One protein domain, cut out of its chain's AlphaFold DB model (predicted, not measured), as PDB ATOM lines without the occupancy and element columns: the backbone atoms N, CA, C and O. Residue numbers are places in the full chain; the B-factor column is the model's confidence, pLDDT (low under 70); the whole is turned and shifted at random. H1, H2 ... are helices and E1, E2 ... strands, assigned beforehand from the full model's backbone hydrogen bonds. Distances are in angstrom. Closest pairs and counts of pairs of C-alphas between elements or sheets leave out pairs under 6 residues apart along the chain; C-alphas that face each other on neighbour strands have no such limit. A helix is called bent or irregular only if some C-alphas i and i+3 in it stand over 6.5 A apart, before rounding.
ATOM      1  N   VAL A1058      24.204  -0.833   2.288       84.22
ATOM      2  CA  VAL A1058      22.849  -1.049   2.814       84.22
ATOM      3  C   VAL A1058      21.860  -0.655   1.724       84.22
ATOM      4  O   VAL A1058      21.988   0.423   1.150       84.22
ATOM      5  N   SER A1059      20.907  -1.526   1.403       81.31
ATOM      6  CA  SER A1059      20.021  -1.380   0.240       81.31
ATOM      7  C   SER A1059      18.563  -1.718   0.553       81.31
ATOM      8  O   SER A1059      18.261  -2.447   1.503       81.31
ATOM      9  N   ASN A1060      17.657  -1.158  -0.256       73.36
ATOM     10  CA  ASN A1060      16.202  -1.193  -0.083       73.36
ATOM     11  C   ASN A1060      15.780  -0.876   1.360       73.36
ATOM     12  O   ASN A1060      15.035  -1.638   1.970       73.36
ATOM     13  N   LEU A1061      16.306   0.211   1.934       73.89
ATOM     14  CA  LEU A1061      15.957   0.594   3.296       73.89
ATOM     15  C   LEU A1061      14.634   1.379   3.360       73.89
ATOM     16  O   LEU A1061      14.498   2.447   2.753       73.89
ATOM     17  N   HIS A1062      13.706   0.877   4.172       70.37
ATOM     18  CA  HIS A1062      12.416   1.484   4.486       70.37
ATOM     19  C   HIS A1062      12.360   1.973   5.945       70.37
ATOM     20  O   HIS A1062      13.051   1.464   6.826       70.37
ATOM     21  N   CYS A1063      11.500   2.955   6.212       65.92
ATOM     22  CA  CYS A1063      11.161   3.463   7.543       65.92
ATOM     23  C   CYS A1063       9.649   3.730   7.580       65.92
ATOM     24  O   CYS A1063       9.146   4.470   6.737       65.92
ATOM     25  N   ASP A1064       8.912   3.126   8.517       62.38
ATOM     26  CA  ASP A1064       7.434   3.160   8.556       62.38
ATOM     27  C   ASP A1064       6.757   2.762   7.214       62.38
ATOM     28  O   ASP A1064       5.705   3.288   6.850       62.38
ATOM     29  N   GLY A1065       7.386   1.863   6.444       58.67
ATOM     30  CA  GLY A1065       6.943   1.442   5.103       58.67
ATOM     31  C   GLY A1065       7.350   2.374   3.948       58.67
ATOM     32  O   GLY A1065       7.242   1.994   2.788       58.67
ATOM     33  N   LEU A1066       7.882   3.566   4.227       57.54
ATOM     34  CA  LEU A1066       8.351   4.504   3.199       57.54
ATOM     35  C   LEU A1066       9.822   4.242   2.856       57.54
ATOM     36  O   LEU A1066      10.640   4.056   3.756       57.54
ATOM     37  N   VAL A1067      10.180   4.261   1.567       64.75
ATOM     38  CA  VAL A1067      11.587   4.214   1.122       64.75
ATOM     39  C   VAL A1067      12.325   5.442   1.657       64.75
ATOM     40  O   VAL A1067      11.837   6.567   1.531       64.75
ATOM     41  N   VAL A1068      13.522   5.256   2.222       65.68
ATOM     42  CA  VAL A1068      14.354   6.376   2.693       65.68
ATOM     43  C   VAL A1068      15.019   7.059   1.491       65.68
ATOM     44  O   VAL A1068      16.181   6.806   1.174       65.68
ATOM     45  N   ALA A1069      14.262   7.901   0.777       57.79
ATOM     46  CA  ALA A1069      14.735   8.544  -0.452       57.79
ATOM     47  C   ALA A1069      15.882   9.546  -0.217       57.79
ATOM     48  O   ALA A1069      16.684   9.775  -1.119       57.79
ATOM     49  N   SER A1070      16.025  10.055   1.009       63.50
ATOM     50  CA  SER A1070      17.254  10.672   1.514       63.50
ATOM     51  C   SER A1070      17.386  10.473   3.029       63.50
ATOM     52  O   SER A1070      16.389  10.407   3.756       63.50
ATOM     53  N   GLY A1071      18.616  10.372   3.529       71.53
ATOM     54  CA  GLY A1071      18.872  10.281   4.965       71.53
ATOM     55  C   GLY A1071      20.335  10.033   5.307       71.53
ATOM     56  O   GLY A1071      21.191   9.951   4.430       71.53
ATOM     57  N   SER A1072      20.605   9.874   6.603       80.00
ATOM     58  CA  SER A1072      21.932   9.520   7.120       80.00
ATOM     59  C   SER A1072      21.865   8.209   7.911       80.00
ATOM     60  O   SER A1072      21.032   8.060   8.809       80.00
ATOM     61  N   CYS A1073      22.716   7.246   7.555       80.12
ATOM     62  CA  CYS A1073      22.733   5.886   8.091       80.12
ATOM     63  C   CYS A1073      24.045   5.622   8.836       80.12
ATOM     64  O   CYS A1073      25.119   5.765   8.259       80.12
ATOM     65  N   SER A1074      23.977   5.241  10.115       85.03
ATOM     66  CA  SER A1074      25.154   4.880  10.922       85.03
ATOM     67  C   SER A1074      25.005   3.486  11.523       85.03
ATOM     68  O   SER A1074      23.919   3.119  11.991       85.03
ATOM     69  N   MET A1075      26.098   2.717  11.524       85.71
ATOM     70  CA  MET A1075      26.097   1.311  11.931       85.71
ATOM     71  C   MET A1075      27.042   1.057  13.109       85.71
ATOM     72  O   MET A1075      28.176   1.533  13.131       85.71
ATOM     73  N   THR A1076      26.600   0.253  14.072       87.32
ATOM     74  CA  THR A1076      27.416  -0.255  15.186       87.32
ATOM     75  C   THR A1076      27.493  -1.774  15.131       87.32
ATOM     76  O   THR A1076      26.460  -2.441  15.139       87.32
ATOM     77  N   ALA A1077      28.711  -2.312  15.106       85.32
ATOM     78  CA  ALA A1077      28.985  -3.742  15.132       85.32
ATOM     79  C   ALA A1077      29.377  -4.184  16.549       85.32
ATOM     80  O   ALA A1077      30.312  -3.640  17.141       85.32
ATOM     81  N   GLU A1078      28.685  -5.185  17.084       85.49
ATOM     82  CA  GLU A1078      28.909  -5.761  18.409       85.49
ATOM     83  C   GLU A1078      29.333  -7.235  18.317       85.49
ATOM     84  O   GLU A1078      28.769  -8.017  17.550       85.49
ATOM     85  N   LEU A1079      30.297  -7.629  19.152       79.90
ATOM     86  CA  LEU A1079      30.770  -9.001  19.324       79.90
ATOM     87  C   LEU A1079      30.682  -9.364  20.811       79.90
ATOM     88  O   LEU A1079      31.272  -8.692  21.658       79.90
ATOM     89  N   GLY A1080      29.928 -10.412  21.153       66.77
ATOM     90  CA  GLY A1080      29.813 -10.885  22.542       66.77
ATOM     91  C   GLY A1080      29.317  -9.826  23.543       66.77
ATOM     92  O   GLY A1080      29.727  -9.845  24.700       66.77
ATOM     93  N   GLY A1081      28.487  -8.875  23.096       70.34
ATOM     94  CA  GLY A1081      27.984  -7.764  23.917       70.34
ATOM     95  C   GLY A1081      28.943  -6.574  24.069       70.34
ATOM     96  O   GLY A1081      28.695  -5.704  24.899       70.34
ATOM     97  N   ARG A1082      30.034  -6.514  23.292       76.91
ATOM     98  CA  ARG A1082      30.942  -5.357  23.218       76.91
ATOM     99  C   ARG A1082      30.918  -4.761  21.816       76.91
ATOM    100  O   ARG A1082      31.078  -5.496  20.846       76.91
ATOM    101  N   THR A1083      30.765  -3.445  21.694       81.47
ATOM    102  CA  THR A1083      30.925  -2.748  20.410       81.47
ATOM    103  C   THR A1083      32.381  -2.846  19.949       81.47
ATOM    104  O   THR A1083      33.285  -2.511  20.712       81.47
ATOM    105  N   VAL A1084      32.605  -3.316  18.720       80.43
ATOM    106  CA  VAL A1084      33.938  -3.467  18.107       80.43
ATOM    107  C   VAL A1084      34.206  -2.361  17.092       80.43
ATOM    108  O   VAL A1084      35.286  -1.786  17.081       80.43
ATOM    109  N   CYS A1085      33.208  -2.031  16.269       82.05
ATOM    110  CA  CYS A1085      33.299  -0.978  15.263       82.05
ATOM    111  C   CYS A1085      32.037  -0.108  15.284       82.05
ATOM    112  O   CYS A1085      30.934  -0.584  15.573       82.05
ATOM    113  N   VAL A1119      21.850  -1.176  12.734       85.97
ATOM    114  CA  VAL A1119      21.698  -0.117  11.733       85.97
ATOM    115  C   VAL A1119      20.756   0.937  12.307       85.97
ATOM    116  O   VAL A1119      19.668   0.618  12.786       85.97
ATOM    117  N   SER A1120      21.172   2.201  12.285       81.94
ATOM    118  CA  SER A1120      20.373   3.320  12.791       81.94
ATOM    119  C   SER A1120      20.337   4.449  11.774       81.94
ATOM    120  O   SER A1120      21.384   4.956  11.362       81.94
ATOM    121  N   VAL A1121      19.130   4.829  11.355       77.83
ATOM    122  CA  VAL A1121      18.932   5.790  10.264       77.83
ATOM    123  C   VAL A1121      18.139   6.985  10.739       77.83
ATOM    124  O   VAL A1121      17.088   6.851  11.361       77.83
ATOM    125  N   LYS A1122      18.671   8.170  10.444       74.12
ATOM    126  CA  LYS A1122      18.070   9.463  10.743       74.12
ATOM    127  C   LYS A1122      17.563  10.075   9.438       74.12
ATOM    128  O   LYS A1122      18.344  10.630   8.661       74.12
ATOM    129  N   ALA A1123      16.252   9.980   9.235       62.91
ATOM    130  CA  ALA A1123      15.517  10.631   8.155       62.91
ATOM    131  C   ALA A1123      14.746  11.823   8.749       62.91
ATOM    132  O   ALA A1123      13.732  11.660   9.433       62.91
ATOM    133  N   GLY A1124      15.285  13.033   8.567       65.20
ATOM    134  CA  GLY A1124      14.767  14.247   9.204       65.20
ATOM    135  C   GLY A1124      14.768  14.153  10.737       65.20
ATOM    136  O   GLY A1124      15.826  14.079  11.369       65.20
ATOM    137  N   SER A1125      13.570  14.177  11.332       58.64
ATOM    138  CA  SER A1125      13.338  14.069  12.779       58.64
ATOM    139  C   SER A1125      13.146  12.634  13.286       58.64
ATOM    140  O   SER A1125      13.270  12.405  14.490       58.64
ATOM    141  N   LYS A1126      12.863  11.663  12.405       55.59
ATOM    142  CA  LYS A1126      12.676  10.255  12.787       55.59
ATOM    143  C   LYS A1126      14.015   9.529  12.918       55.59
ATOM    144  O   LYS A1126      14.975   9.830  12.205       55.59
ATOM    145  N   ARG A1127      14.056   8.544  13.820       67.38
ATOM    146  CA  ARG A1127      15.121   7.538  13.919       67.38
ATOM    147  C   ARG A1127      14.500   6.145  13.908       67.38
ATOM    148  O   ARG A1127      13.726   5.850  14.815       67.38
ATOM    149  N   SER A1128      14.858   5.314  12.934       65.04
ATOM    150  CA  SER A1128      14.561   3.876  12.943       65.04
ATOM    151  C   SER A1128      15.776   3.077  13.418       65.04
ATOM    152  O   SER A1128      16.922   3.539  13.338       65.04
ATOM    153  N   HIS A1129      15.515   1.882  13.953       76.40
ATOM    154  CA  HIS A1129      16.528   1.009  14.545       76.40
ATOM    155  C   HIS A1129      16.321  -0.435  14.081       76.40
ATOM    156  O   HIS A1129      15.405  -1.122  14.532       76.40
ATOM    157  N   GLY A1130      17.207  -0.891  13.198       80.66
ATOM    158  CA  GLY A1130      17.225  -2.251  12.678       80.66
ATOM    159  C   GLY A1130      18.392  -3.072  13.221       80.66
ATOM    160  O   GLY A1130      19.466  -2.541  13.502       80.66
ATOM    161  N   GLU A1131      18.195  -4.381  13.336       85.59
ATOM    162  CA  GLU A1131      19.199  -5.337  13.799       85.59
ATOM    163  C   GLU A1131      19.393  -6.477  12.792       85.59
ATOM    164  O   GLU A1131      18.437  -6.981  12.204       85.59
ATOM    165  N   CYS A1132      20.640  -6.911  12.631       84.80
ATOM    166  CA  CYS A1132      21.019  -8.106  11.887       84.80
ATOM    167  C   CYS A1132      22.033  -8.928  12.700       84.80
ATOM    168  O   CYS A1132      22.908  -8.352  13.349       84.80
ATOM    169  N   VAL A1133      21.949 -10.264  12.664       85.75
ATOM    170  CA  VAL A1133      22.906 -11.151  13.349       85.75
ATOM    171  C   VAL A1133      23.533 -12.140  12.363       85.75
ATOM    172  O   VAL A1133      22.832 -12.855  11.643       85.75
ATOM    173  N   ILE A1134      24.867 -12.183  12.349       82.33
ATOM    174  CA  ILE A1134      25.699 -12.941  11.404       82.33
ATOM    175  C   ILE A1134      26.544 -13.976  12.169       82.33
ATOM    176  O   ILE A1134      26.969 -13.756  13.308       82.33
ATOM    177  N   SER A1135      26.769 -15.132  11.543       76.20
ATOM    178  CA  SER A1135      27.559 -16.252  12.066       76.20
ATOM    179  C   SER A1135      28.917 -16.323  11.369       76.20
ATOM    180  O   SER A1135      28.974 -16.239  10.146       76.20
ATOM    181  N   PHE A1136      30.002 -16.558  12.113       75.56
ATOM    182  CA  PHE A1136      31.329 -16.774  11.514       75.56
ATOM    183  C   PHE A1136      31.570 -18.228  11.066       75.56
ATOM    184  O   PHE A1136      32.628 -18.536  10.521       75.56
ATOM    185  N   ALA A1137      30.600 -19.129  11.270       64.90
ATOM    186  CA  ALA A1137      30.707 -20.532  10.858       64.90
ATOM    187  C   ALA A1137      30.765 -20.718   9.325       64.90
ATOM    188  O   ALA A1137      31.357 -21.690   8.858       64.90
ATOM    189  N   ASP A1138      30.209 -19.769   8.562       62.75
ATOM    190  CA  ASP A1138      30.127 -19.816   7.094       62.75
ATOM    191  C   ASP A1138      31.279 -19.060   6.397       62.75
ATOM    192  O   ASP A1138      31.286 -18.908   5.176       62.75
ATOM    193  N   VAL A1139      32.277 -18.578   7.149       66.87
ATOM    194  CA  VAL A1139      33.458 -17.914   6.571       66.87
ATOM    195  C   VAL A1139      34.266 -18.920   5.741       66.87
ATOM    196  O   VAL A1139      34.531 -20.042   6.178       66.87
ATOM    197  N   HIS A1140      34.699 -18.515   4.545       64.18
ATOM    198  CA  HIS A1140      35.592 -19.302   3.692       64.18
ATOM    199  C   HIS A1140      37.039 -18.807   3.810       64.18
ATOM    200  O   HIS A1140      37.316 -17.605   3.869       64.18
ATOM    201  N   ARG A1141      37.991 -19.745   3.838       62.56
ATOM    202  CA  ARG A1141      39.405 -19.412   4.048       62.56
ATOM    203  C   ARG A1141      39.972 -18.682   2.827       62.56
ATOM    204  O   ARG A1141      39.954 -19.229   1.729       62.56
ATOM    205  N   LYS A1142      40.497 -17.467   3.029       63.59
ATOM    206  CA  LYS A1142      40.999 -16.555   1.975       63.59
ATOM    207  C   LYS A1142      40.008 -16.222   0.839       63.59
ATOM    208  O   LYS A1142      40.441 -15.802  -0.229       63.59
ATOM    209  N   ALA A1143      38.699 -16.368   1.052       61.13
ATOM    210  CA  ALA A1143      37.688 -16.021   0.052       61.13
ATOM    211  C   ALA A1143      36.630 -15.086   0.649       61.13
ATOM    212  O   ALA A1143      35.742 -15.529   1.376       61.13
ATOM    213  N   ALA A1144      36.721 -13.795   0.323       62.62
ATOM    214  CA  ALA A1144      35.661 -12.835   0.600       62.62
ATOM    215  C   ALA A1144      34.493 -13.057  -0.378       62.62
ATOM    216  O   ALA A1144      34.687 -13.059  -1.594       62.62
ATOM    217  N   ARG A1145      33.276 -13.227   0.147       66.89
ATOM    218  CA  ARG A1145      32.025 -13.212  -0.628       66.89
ATOM    219  C   ARG A1145      31.069 -12.240   0.055       66.89
ATOM    220  O   ARG A1145      30.736 -12.462   1.215       66.89
ATOM    221  N   GLY A1146      30.638 -11.194  -0.647       68.75
ATOM    222  CA  GLY A1146      29.577 -10.312  -0.166       68.75
ATOM    223  C   GLY A1146      28.267 -11.091  -0.034       68.75
ATOM    224  O   GLY A1146      27.806 -11.711  -0.997       68.75
ATOM    225  N   GLN A1147      27.683 -11.096   1.163       71.22
ATOM    226  CA  GLN A1147      26.404 -11.735   1.458       71.22
ATOM    227  C   GLN A1147      25.408 -10.685   1.957       71.22
ATOM    228  O   GLN A1147      25.701  -9.904   2.859       71.22
ATOM    229  N   ALA A1148      24.218 -10.664   1.353       75.45
ATOM    230  CA  ALA A1148      23.129  -9.780   1.752       75.45
ATOM    231  C   ALA A1148      22.305 -10.422   2.879       75.45
ATOM    232  O   ALA A1148      21.737 -11.505   2.708       75.45
ATOM    233  N   HIS A1149      22.210  -9.737   4.016       78.03
ATOM    234  CA  HIS A1149      21.460 -10.172   5.191       78.03
ATOM    235  C   HIS A1149      20.331  -9.181   5.514       78.03
ATOM    236  O   HIS A1149      20.487  -7.977   5.326       78.03
ATOM    237  N   TYR A1150      19.195  -9.669   6.023       79.63
ATOM    238  CA  TYR A1150      18.071  -8.808   6.404       79.63
ATOM    239  C   TYR A1150      18.392  -7.944   7.623       79.63
ATOM    240  O   TYR A1150      18.842  -8.451   8.652       79.63
ATOM    241  N   ILE A1151      18.060  -6.661   7.520       85.56
ATOM    242  CA  ILE A1151      17.938  -5.729   8.637       85.56
ATOM    243  C   ILE A1151      16.497  -5.835   9.149       85.56
ATOM    244  O   ILE A1151      15.556  -5.663   8.370       85.56
ATOM    245  N   VAL A1152      16.309  -6.131  10.436       83.98
ATOM    246  CA  VAL A1152      14.989  -6.365  11.045       83.98
ATOM    247  C   VAL A1152      14.701  -5.325  12.123       83.98
ATOM    248  O   VAL A1152      15.477  -5.175  13.065       83.98
ATOM    249  N   GLU A1153      13.574  -4.629  12.011       82.86
ATOM    250  CA  GLU A1153      13.056  -3.731  13.046       82.86
ATOM    251  C   GLU A1153      12.223  -4.519  14.070       82.86
ATOM    252  O   GLU A1153      11.562  -5.506  13.742       82.86
ATOM    253  N   GLY A1154      12.290  -4.123  15.344       74.74
ATOM    254  CA  GLY A1154      11.607  -4.815  16.448       74.74
ATOM    255  C   GLY A1154      12.043  -6.274  16.718       74.74
ATOM    256  O   GLY A1154      11.167  -7.109  16.964       74.74
ATOM    257  N   PRO A1155      13.346  -6.630  16.704       74.05
ATOM    258  CA  PRO A1155      13.806  -8.000  16.969       74.05
ATOM    259  C   PRO A1155      13.312  -8.527  18.331       74.05
ATOM    260  O   PRO A1155      13.325  -7.821  19.340       74.05
ATOM    261  N   GLY A1156      12.858  -9.786  18.381       72.40
ATOM    262  CA  GLY A1156      12.301 -10.387  19.604       72.40
ATOM    263  C   GLY A1156      10.875  -9.935  19.969       72.40
ATOM    264  O   GLY A1156      10.431 -10.169  21.104       72.40
ATOM    265  N   LEU A1157      10.163  -9.295  19.032       76.00
ATOM    266  CA  LEU A1157       8.730  -8.990  19.098       76.00
ATOM    267  C   LEU A1157       7.960  -9.741  17.991       76.00
ATOM    268  O   LEU A1157       8.499  -9.928  16.901       76.00
ATOM    269  N   PRO A1158       6.679 -10.111  18.198       65.45
ATOM    270  CA  PRO A1158       5.843 -10.697  17.140       65.45
ATOM    271  C   PRO A1158       5.621  -9.765  15.937       65.45
ATOM    272  O   PRO A1158       5.332 -10.226  14.837       65.45
ATOM    273  N   SER A1159       5.772  -8.454  16.148       69.27
ATOM    274  CA  SER A1159       5.659  -7.397  15.141       69.27
ATOM    275  C   SER A1159       6.942  -7.162  14.330       69.27
ATOM    276  O   SER A1159       7.010  -6.163  13.623       69.27
ATOM    277  N   ALA A1160       7.961  -8.020  14.455       75.05
ATOM    278  CA  ALA A1160       9.235  -7.836  13.768       75.05
ATOM    279  C   ALA A1160       9.068  -7.807  12.237       75.05
ATOM    280  O   ALA A1160       8.438  -8.698  11.655       75.05
ATOM    281  N   SER A1161       9.658  -6.798  11.597       75.21
ATOM    282  CA  SER A1161       9.541  -6.515  10.162       75.21
ATOM    283  C   SER A1161      10.925  -6.419   9.505       75.21
ATOM    284  O   SER A1161      11.843  -5.838  10.087       75.21
ATOM    285  N   PRO A1162      11.126  -6.971   8.295       77.71
ATOM    286  CA  PRO A1162      12.318  -6.675   7.509       77.71
ATOM    287  C   PRO A1162      12.223  -5.241   6.973       77.71
ATOM    288  O   PRO A1162      11.228  -4.883   6.349       77.71
ATOM    289  N   ILE A1163      13.256  -4.428   7.203       77.51
ATOM    290  CA  ILE A1163      13.305  -3.026   6.749       77.51
ATOM    291  C   ILE A1163      14.353  -2.763   5.665       77.51
ATOM    292  O   ILE A1163      14.433  -1.643   5.181       77.51
ATOM    293  N   GLY A1164      15.160  -3.755   5.284       78.03
ATOM    294  CA  GLY A1164      16.137  -3.649   4.198       78.03
ATOM    295  C   GLY A1164      17.210  -4.732   4.260       78.03
ATOM    296  O   GLY A1164      17.079  -5.705   5.009       78.03
ATOM    297  N   TYR A1165      18.284  -4.549   3.493       82.97
ATOM    298  CA  TYR A1165      19.419  -5.470   3.416       82.97
ATOM    299  C   TYR A1165      20.731  -4.772   3.785       82.97
ATOM    300  O   TYR A1165      20.933  -3.609   3.443       82.97
ATOM    301  N   VAL A1166      21.643  -5.498   4.434       85.99
ATOM    302  CA  VAL A1166      23.056  -5.121   4.592       85.99
ATOM    303  C   VAL A1166      23.932  -6.155   3.891       85.99
ATOM    304  O   VAL A1166      23.778  -7.357   4.119       85.99
ATOM    305  N   THR A1167      24.836  -5.697   3.031       84.11
ATOM    306  CA  THR A1167      25.793  -6.535   2.303       84.11
ATOM    307  C   THR A1167      27.126  -6.521   3.037       84.11
ATOM    308  O   THR A1167      27.741  -5.464   3.193       84.11
ATOM    309  N   VAL A1168      27.558  -7.693   3.501       84.11
ATOM    310  CA  VAL A1168      28.787  -7.867   4.285       84.11
ATOM    311  C   VAL A1168      29.641  -8.952   3.647       84.11
ATOM    312  O   VAL A1168      29.164 -10.058   3.396       84.11
ATOM    313  N   SER A1169      30.911  -8.650   3.416       81.08
ATOM    314  CA  SER A1169      31.949  -9.610   3.058       81.08
ATOM    315  C   SER A1169      32.835  -9.886   4.277       81.08
ATOM    316  O   SER A1169      33.185  -8.999   5.053       81.08
ATOM    317  N   MET A1170      33.177 -11.157   4.479       79.57
ATOM    318  CA  MET A1170      34.035 -11.614   5.576       79.57
ATOM    319  C   MET A1170      35.148 -12.485   5.006       79.57
ATOM    320  O   MET A1170      34.885 -13.340   4.158       79.57
ATOM    321  N   SER A1171      36.378 -12.310   5.484       75.43
ATOM    322  CA  SER A1171      37.509 -13.153   5.087       75.43
ATOM    323  C   SER A1171      38.444 -13.466   6.256       75.43
ATOM    324  O   SER A1171      38.508 -12.745   7.251       75.43
ATOM    325  N   CYS A1172      39.142 -14.598   6.160       71.30
ATOM    326  CA  CYS A1172      39.989 -15.117   7.228       71.30
ATOM    327  C   CYS A1172      41.178 -15.903   6.660       71.30
ATOM    328  O   CYS A1172      41.003 -16.824   5.856       71.30
ATOM    329  N   ASP A1173      42.396 -15.587   7.106       68.49
ATOM    330  CA  ASP A1173      43.622 -16.297   6.697       68.49
ATOM    331  C   ASP A1173      43.752 -17.693   7.324       68.49
ATOM    332  O   ASP A1173      44.355 -18.615   6.754       68.49
ATOM    333  N   ARG A1174      43.233 -17.834   8.549       57.77
ATOM    334  CA  ARG A1174      43.511 -18.962   9.454       57.77
ATOM    335  C   ARG A1174      42.301 -19.859   9.715       57.77
ATOM    336  O   ARG A1174      42.470 -20.929  10.286       57.77
ATOM    337  N   CYS A1175      41.110 -19.448   9.289       50.80
ATOM    338  CA  CYS A1175      39.842 -20.113   9.574       50.80
ATOM    339  C   CYS A1175      38.938 -20.181   8.337       50.80
ATOM    340  O   CYS A1175      39.152 -19.460   7.365       50.80
ATOM    341  N   GLY A1176      37.928 -21.049   8.401       52.14
ATOM    342  CA  GLY A1176      36.901 -21.202   7.374       52.14
ATOM    343  C   GLY A1176      36.969 -22.515   6.595       52.14
ATOM    344  O   GLY A1176      37.980 -23.222   6.626       52.14
ATOM    345  N   ARG A1177      35.876 -22.857   5.897       51.80
ATOM    346  CA  ARG A1177      35.797 -24.084   5.083       51.80
ATOM    347  C   ARG A1177      36.801 -24.035   3.924       51.80
ATOM    348  O   ARG A1177      36.895 -23.034   3.214       51.80
ATOM    349  N   ARG A1187      20.629 -21.918  -1.535       66.65
ATOM    350  CA  ARG A1187      19.721 -20.765  -1.584       66.65
ATOM    351  C   ARG A1187      18.248 -21.171  -1.499       66.65
ATOM    352  O   ARG A1187      17.448 -20.398  -0.975       66.65
ATOM    353  N   SER A1188      17.890 -22.367  -1.966       70.38
ATOM    354  CA  SER A1188      16.519 -22.888  -1.871       70.38
ATOM    355  C   SER A1188      16.118 -23.204  -0.422       70.38
ATOM    356  O   SER A1188      15.102 -22.702   0.054       70.38
ATOM    357  N   LEU A1189      16.959 -23.939   0.314       74.54
ATOM    358  CA  LEU A1189      16.749 -24.281   1.725       74.54
ATOM    359  C   LEU A1189      16.742 -23.040   2.626       74.54
ATOM    360  O   LEU A1189      15.888 -22.924   3.504       74.54
ATOM    361  N   TYR A1190      17.639 -22.080   2.376       77.65
ATOM    362  CA  TYR A1190      17.623 -20.803   3.091       77.65
ATOM    363  C   TYR A1190      16.331 -20.008   2.830       77.65
ATOM    364  O   TYR A1190      15.758 -19.451   3.762       77.65
ATOM    365  N   THR A1191      15.841 -19.985   1.583       77.00
ATOM    366  CA  THR A1191      14.586 -19.300   1.216       77.00
ATOM    367  C   THR A1191      13.390 -19.929   1.937       77.00
ATOM    368  O   THR A1191      12.671 -19.222   2.639       77.00
ATOM    369  N   ARG A1192      13.253 -21.261   1.879       82.72
ATOM    370  CA  ARG A1192      12.232 -22.032   2.614       82.72
ATOM    371  C   ARG A1192      12.243 -21.726   4.116       82.72
ATOM    372  O   ARG A1192      11.211 -21.406   4.705       82.72
ATOM    373  N   MET A1193      13.427 -21.727   4.737       84.32
ATOM    374  CA  MET A1193      13.583 -21.431   6.165       84.32
ATOM    375  C   MET A1193      13.292 -19.967   6.528       84.32
ATOM    376  O   MET A1193      12.653 -19.715   7.551       84.32
ATOM    377  N   ARG A1194      13.706 -19.003   5.696       83.05
ATOM    378  CA  ARG A1194      13.348 -17.581   5.839       83.05
ATOM    379  C   ARG A1194      11.831 -17.402   5.825       83.05
ATOM    380  O   ARG A1194      11.290 -16.735   6.706       83.05
ATOM    381  N   ASP A1195      11.163 -18.010   4.852       79.50
ATOM    382  CA  ASP A1195       9.727 -17.834   4.634       79.50
ATOM    383  C   ASP A1195       8.933 -18.471   5.777       79.50
ATOM    384  O   ASP A1195       8.058 -17.824   6.354       79.50
ATOM    385  N   TYR A1196       9.331 -19.664   6.228       86.12
ATOM    386  CA  TYR A1196       8.757 -20.282   7.423       86.12
ATOM    387  C   TYR A1196       8.864 -19.375   8.664       86.12
ATOM    388  O   TYR A1196       7.883 -19.156   9.380       86.12
ATOM    389  N   TYR A1197      10.039 -18.779   8.904       85.70
ATOM    390  CA  TYR A1197      10.228 -17.845  10.018       85.70
ATOM    391  C   TYR A1197       9.381 -16.572   9.860       85.70
ATOM    392  O   TYR A1197       8.888 -16.055  10.860       85.70
ATOM    393  N   TYR A1198       9.135 -16.088   8.642       81.43
ATOM    394  CA  TYR A1198       8.283 -14.919   8.409       81.43
ATOM    395  C   TYR A1198       6.781 -15.177   8.641       81.43
ATOM    396  O   TYR A1198       6.085 -14.303   9.169       81.43
ATOM    397  N   TYR A1199       6.277 -16.366   8.291       79.60
ATOM    398  CA  TYR A1199       4.857 -16.716   8.454       79.60
ATOM    399  C   TYR A1199       4.489 -17.288   9.832       79.60
ATOM    400  O   TYR A1199       3.305 -17.258  10.194       79.60
ATOM    401  N   TYR A1200       5.463 -17.802  10.595       82.22
ATOM    402  CA  TYR A1200       5.215 -18.483  11.876       82.22
ATOM    403  C   TYR A1200       6.060 -17.986  13.063       82.22
ATOM    404  O   TYR A1200       5.597 -18.083  14.197       82.22
ATOM    405  N   ILE A1201       7.271 -17.442  12.858       84.79
ATOM    406  CA  ILE A1201       8.247 -17.185  13.944       84.79
ATOM    407  C   ILE A1201       8.940 -15.809  13.800       84.79
ATOM    408  O   ILE A1201      10.159 -15.681  13.966       84.79
ATOM    409  N   ARG A1202       8.167 -14.753  13.490       81.02
ATOM    410  CA  ARG A1202       8.689 -13.399  13.176       81.02
ATOM    411  C   ARG A1202       9.671 -12.860  14.211       81.02
ATOM    412  O   ARG A1202      10.706 -12.305  13.850       81.02
ATOM    413  N   GLU A1203       9.408 -13.109  15.493       82.30
ATOM    414  CA  GLU A1203      10.277 -12.702  16.603       82.30
ATOM    415  C   GLU A1203      11.742 -13.165  16.468       82.30
ATOM    416  O   GLU A1203      12.632 -12.522  17.031       82.30
ATOM    417  N   ARG A1204      12.023 -14.220  15.686       83.97
ATOM    418  CA  ARG A1204      13.369 -14.771  15.446       83.97
ATOM    419  C   ARG A1204      13.925 -14.515  14.039       83.97
ATOM    420  O   ARG A1204      14.999 -15.029  13.731       83.97
ATOM    421  N   LEU A1205      13.264 -13.699  13.209       83.44
ATOM    422  CA  LEU A1205      13.673 -13.413  11.821       83.44
ATOM    423  C   LEU A1205      15.128 -12.897  11.717       83.44
ATOM    424  O   LEU A1205      15.884 -13.325  10.850       83.44
ATOM    425  N   HIS A1206      15.555 -12.069  12.676       80.53
ATOM    426  CA  HIS A1206      16.925 -11.544  12.803       80.53
ATOM    427  C   HIS A1206      18.017 -12.614  13.057       80.53
ATOM    428  O   HIS A1206      19.203 -12.309  12.965       80.53
ATOM    429  N   VAL A1207      17.635 -13.866  13.357       83.58
ATOM    430  CA  VAL A1207      18.531 -14.986  13.720       83.58
ATOM    431  C   VAL A1207      18.480 -16.132  12.690       83.58
ATOM    432  O   VAL A1207      19.072 -17.189  12.918       83.58
ATOM    433  N   VAL A1208      17.794 -15.963  11.549       82.44
ATOM    434  CA  VAL A1208      17.652 -17.029  10.531       82.44
ATOM    435  C   VAL A1208      19.018 -17.500  10.025       82.44
ATOM    436  O   VAL A1208      19.283 -18.698  10.087       82.44
ATOM    437  N   ASN A1209      19.920 -16.581   9.649       76.31
ATOM    438  CA  ASN A1209      21.295 -16.913   9.235       76.31
ATOM    439  C   ASN A1209      22.016 -17.768  10.291       76.31
ATOM    440  O   ASN A1209      22.415 -18.892  10.013       76.31
ATOM    441  N   VAL A1210      22.096 -17.281  11.534       77.77
ATOM    442  CA  VAL A1210      22.761 -17.984  12.649       77.77
ATOM    443  C   VAL A1210      22.144 -19.354  12.938       77.77
ATOM    444  O   VAL A1210      22.842 -20.249  13.414       77.77
ATOM    445  N   THR A1211      20.847 -19.535  12.680       80.30
ATOM    446  CA  THR A1211      20.181 -20.828  12.883       80.30
ATOM    447  C   THR A1211      20.448 -21.778  11.716       80.30
ATOM    448  O   THR A1211      20.674 -22.958  11.960       80.30
ATOM    449  N   TYR A1212      20.507 -21.268  10.483       79.46
ATOM    450  CA  TYR A1212      20.894 -22.013   9.285       79.46
ATOM    451  C   TYR A1212      22.334 -22.550   9.403       79.46
ATOM    452  O   TYR A1212      22.521 -23.766   9.396       79.46
ATOM    453  N   SER A1213      23.332 -21.697   9.685       70.35
ATOM    454  CA  SER A1213      24.744 -22.114   9.853       70.35
ATOM    455  C   SER A1213      24.968 -23.150  10.968       70.35
ATOM    456  O   SER A1213      25.997 -23.821  11.009       70.35
ATOM    457  N   LYS A1214      24.040 -23.246  11.932       70.28
ATOM    458  CA  LYS A1214      24.116 -24.146  13.099       70.28
ATOM    459  C   LYS A1214      23.325 -25.448  12.921       70.28
ATOM    460  O   LYS A1214      23.244 -26.234  13.869       70.28
ATOM    461  N   LYS A1215      22.723 -25.695  11.754       70.89
ATOM    462  CA  LYS A1215      21.897 -26.880  11.480       70.89
ATOM    463  C   LYS A1215      22.482 -27.683  10.323       70.89
ATOM    464  O   LYS A1215      22.423 -27.269   9.177       70.89
ATOM    465  N   VAL A1216      23.021 -28.860  10.649       65.96
ATOM    466  CA  VAL A1216      23.589 -29.807   9.670       65.96
ATOM    467  C   VAL A1216      22.510 -30.367   8.732       65.96
ATOM    468  O   VAL A1216      22.778 -30.617   7.565       65.96
ATOM    469  N   ASP A1217      21.286 -30.522   9.239       72.69
ATOM    470  CA  ASP A1217      20.115 -30.997   8.503       72.69
ATOM    471  C   ASP A1217      18.988 -29.958   8.646       72.69
ATOM    472  O   ASP A1217      18.379 -29.805   9.713       72.69
ATOM    473  N   VAL A1218      18.783 -29.173   7.583       75.39
ATOM    474  CA  VAL A1218      17.802 -28.076   7.539       75.39
ATOM    475  C   VAL A1218      16.403 -28.596   7.198       75.39
ATOM    476  O   VAL A1218      15.436 -28.106   7.774       75.39
ATOM    477  N   ASP A1219      16.273 -29.623   6.355       78.39
ATOM    478  CA  ASP A1219      14.978 -30.226   6.001       78.39
ATOM    479  C   ASP A1219      14.305 -30.901   7.201       78.39
ATOM    480  O   ASP A1219      13.118 -30.707   7.459       78.39
ATOM    481  N   ASN A1220      15.069 -31.634   8.008       74.97
ATOM    482  CA  ASN A1220      14.583 -32.226   9.255       74.97
ATOM    483  C   ASN A1220      14.305 -31.161  10.326       74.97
ATOM    484  O   ASN A1220      13.416 -31.335  11.159       74.97
ATOM    485  N   HIS A1221      15.009 -30.021  10.294       79.70
ATOM    486  CA  HIS A1221      14.612 -28.879  11.114       79.70
ATOM    487  C   HIS A1221      13.272 -28.295  10.647       79.70
ATOM    488  O   HIS A1221      12.439 -28.006  11.504       79.70
ATOM    489  N   LEU A1222      13.052 -28.154   9.336       83.01
ATOM    490  CA  LEU A1222      11.802 -27.654   8.759       83.01
ATOM    491  C   LEU A1222      10.621 -28.581   9.060       83.01
ATOM    492  O   LEU A1222       9.612 -28.089   9.553       83.01
ATOM    493  N   ARG A1223      10.751 -29.904   8.887       81.68
ATOM    494  CA  ARG A1223       9.679 -30.856   9.249       81.68
ATOM    495  C   ARG A1223       9.273 -30.745  10.727       81.68
ATOM    496  O   ARG A1223       8.090 -30.602  11.016       81.68
ATOM    497  N   LYS A1224      10.241 -30.632  11.645       79.48
ATOM    498  CA  LYS A1224       9.976 -30.393  13.083       79.48
ATOM    499  C   LYS A1224       9.400 -29.012  13.410       79.48
ATOM    500  O   LYS A1224       8.915 -28.804  14.518       79.48
ATOM    501  N   LEU A1225       9.489 -28.039  12.501       83.05
ATOM    502  CA  LEU A1225       8.757 -26.776  12.630       83.05
ATOM    503  C   LEU A1225       7.331 -26.926  12.089       83.05
ATOM    504  O   LEU A1225       6.401 -26.462  12.746       83.05
ATOM    505  N   VAL A1226       7.153 -27.637  10.969       84.38
ATOM    506  CA  VAL A1226       5.845 -27.939  10.367       84.38
ATOM    507  C   VAL A1226       4.922 -28.669  11.346       84.38
ATOM    508  O   VAL A1226       3.781 -28.249  11.525       84.38
ATOM    509  N   GLU A1227       5.444 -29.677  12.047       74.77
ATOM    510  CA  GLU A1227       4.758 -30.415  13.123       74.77
ATOM    511  C   GLU A1227       4.269 -29.521  14.283       74.77
ATOM    512  O   GLU A1227       3.315 -29.875  14.971       74.77
ATOM    513  N   VAL A1228       4.916 -28.373  14.522       80.01
ATOM    514  CA  VAL A1228       4.699 -27.528  15.714       80.01
ATOM    515  C   VAL A1228       3.895 -26.259  15.416       80.01
ATOM    516  O   VAL A1228       3.138 -25.810  16.277       80.01
ATOM    517  N   TYR A1229       4.052 -25.659  14.231       79.89
ATOM    518  CA  TYR A1229       3.429 -24.370  13.897       79.89
ATOM    519  C   TYR A1229       2.478 -24.410  12.686       79.89
ATOM    520  O   TYR A1229       1.664 -23.494  12.552       79.89
ATOM    521  N   GLY A1230       2.533 -25.440  11.830       75.89
ATOM    522  CA  GLY A1230       1.669 -25.589  10.649       75.89
ATOM    523  C   GLY A1230       2.423 -25.756   9.318       75.89
ATOM    524  O   GLY A1230       3.654 -25.740   9.300       75.89
TER     525      GLY A1230
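Overview. This is residues 1058 to 1085, 1119 to 1177 and 1187 to 1230 of the 1837 residues of an uncharacterized protein of Trypanosoma brucei brucei (strain 927/4 GUTat10.1) (UniProt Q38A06). A six-stranded sheet, strongly twisted and curled like part of a barrel, has helix H2 packed on one face over E4 and E5, while H1 and then H3 extend the helical part away from the sheet. The 131 printed residues have six named strands and then three named helices, E1 E2 E3 E4 E5 E6 H1 H2 H3. The sheet's order is E2 E1 E3 E4 E5 E6, all antiparallel, and the class is mixed, helices and strands. The whole is compact, with a radius of gyration of the C-alphas of 16.0 A and spans of 46 by 43 by 27 A.

Along the chain. Residues 1058 to 1069 hold no named element. E1, residues 1070 to 1079, begins with its C-alpha at (17.254, 10.672, 1.514) and is 29.8 A long; E2 is residues 1082 to 1085. E3 is residues 1119 to 1123, E4 residues 1126 to 1135, 30.4 A, and E5 residues 1145 to 1153, 25.2 A. E6, residues 1161 to 1172, is 31.8 A long and bends by 67 degrees at residue 1164. H1 is residues 1187 to 1200, 19.9 A, H2 residues 1202 to 1212, 15.4 A, and H3 residues 1218 to 1229, 16.1 A, with C-alpha 1229 at (3.429, -24.370, 13.897). H2 is irregular: C-alphas 1206 and 1209 are 7.8 A apart.

Arrangement. E3 to E6 form a meander, each strand the antiparallel neighbour of the one before. N 1149 and O 1166 of the hairpin E5 and E6 are within hydrogen-bond range at 2.9 A, as are N 1131 and O 1152 of E4 and E5 at 2.8 A. In the hairpin E3 and E4, N 1119 and O 1130 are at 2.9 A. Between E1 and E3, N 1074 and O 1120 are at 2.9 A, and between E2 and E1, N 1079 and O 1082 are at 2.8 A. H2 is on the sheet at a height of 7.6 A, along the strands; its closest C-alphas to E4 are those of Val 1210 and Ser 1135, 5.1 A. H1 touches H2, opposite ways at a shallow tilt of 24 degrees, the closest C-alphas being those of Tyr 1197 and Leu 1205, 5.9 A. H1 touches H3, the same way at 15 degrees, closest at Tyr 1200 and Tyr 1229, 6.5 A between C-alphas. Every O i to N i+4 pair is within range in H1, 7 of 8 in H3, and 2 of 7 in H2, which has 6 of 8 O i to N i+3 pairs.

Size, cuts and confidence. The C-alphas farthest apart, those of Gly 1124 and Asn 1220, are 46.5 A apart. Two cuts leave out residues 1086 to 1118, a gap of 12.2 A, and 1178 to 1186, a gap of 17.7 A, between C-alphas. Of the links that are printed whole, none is long. The mean pLDDT of the printed part is 75.0, with 34 residues under 70, among them 1137 to 1146.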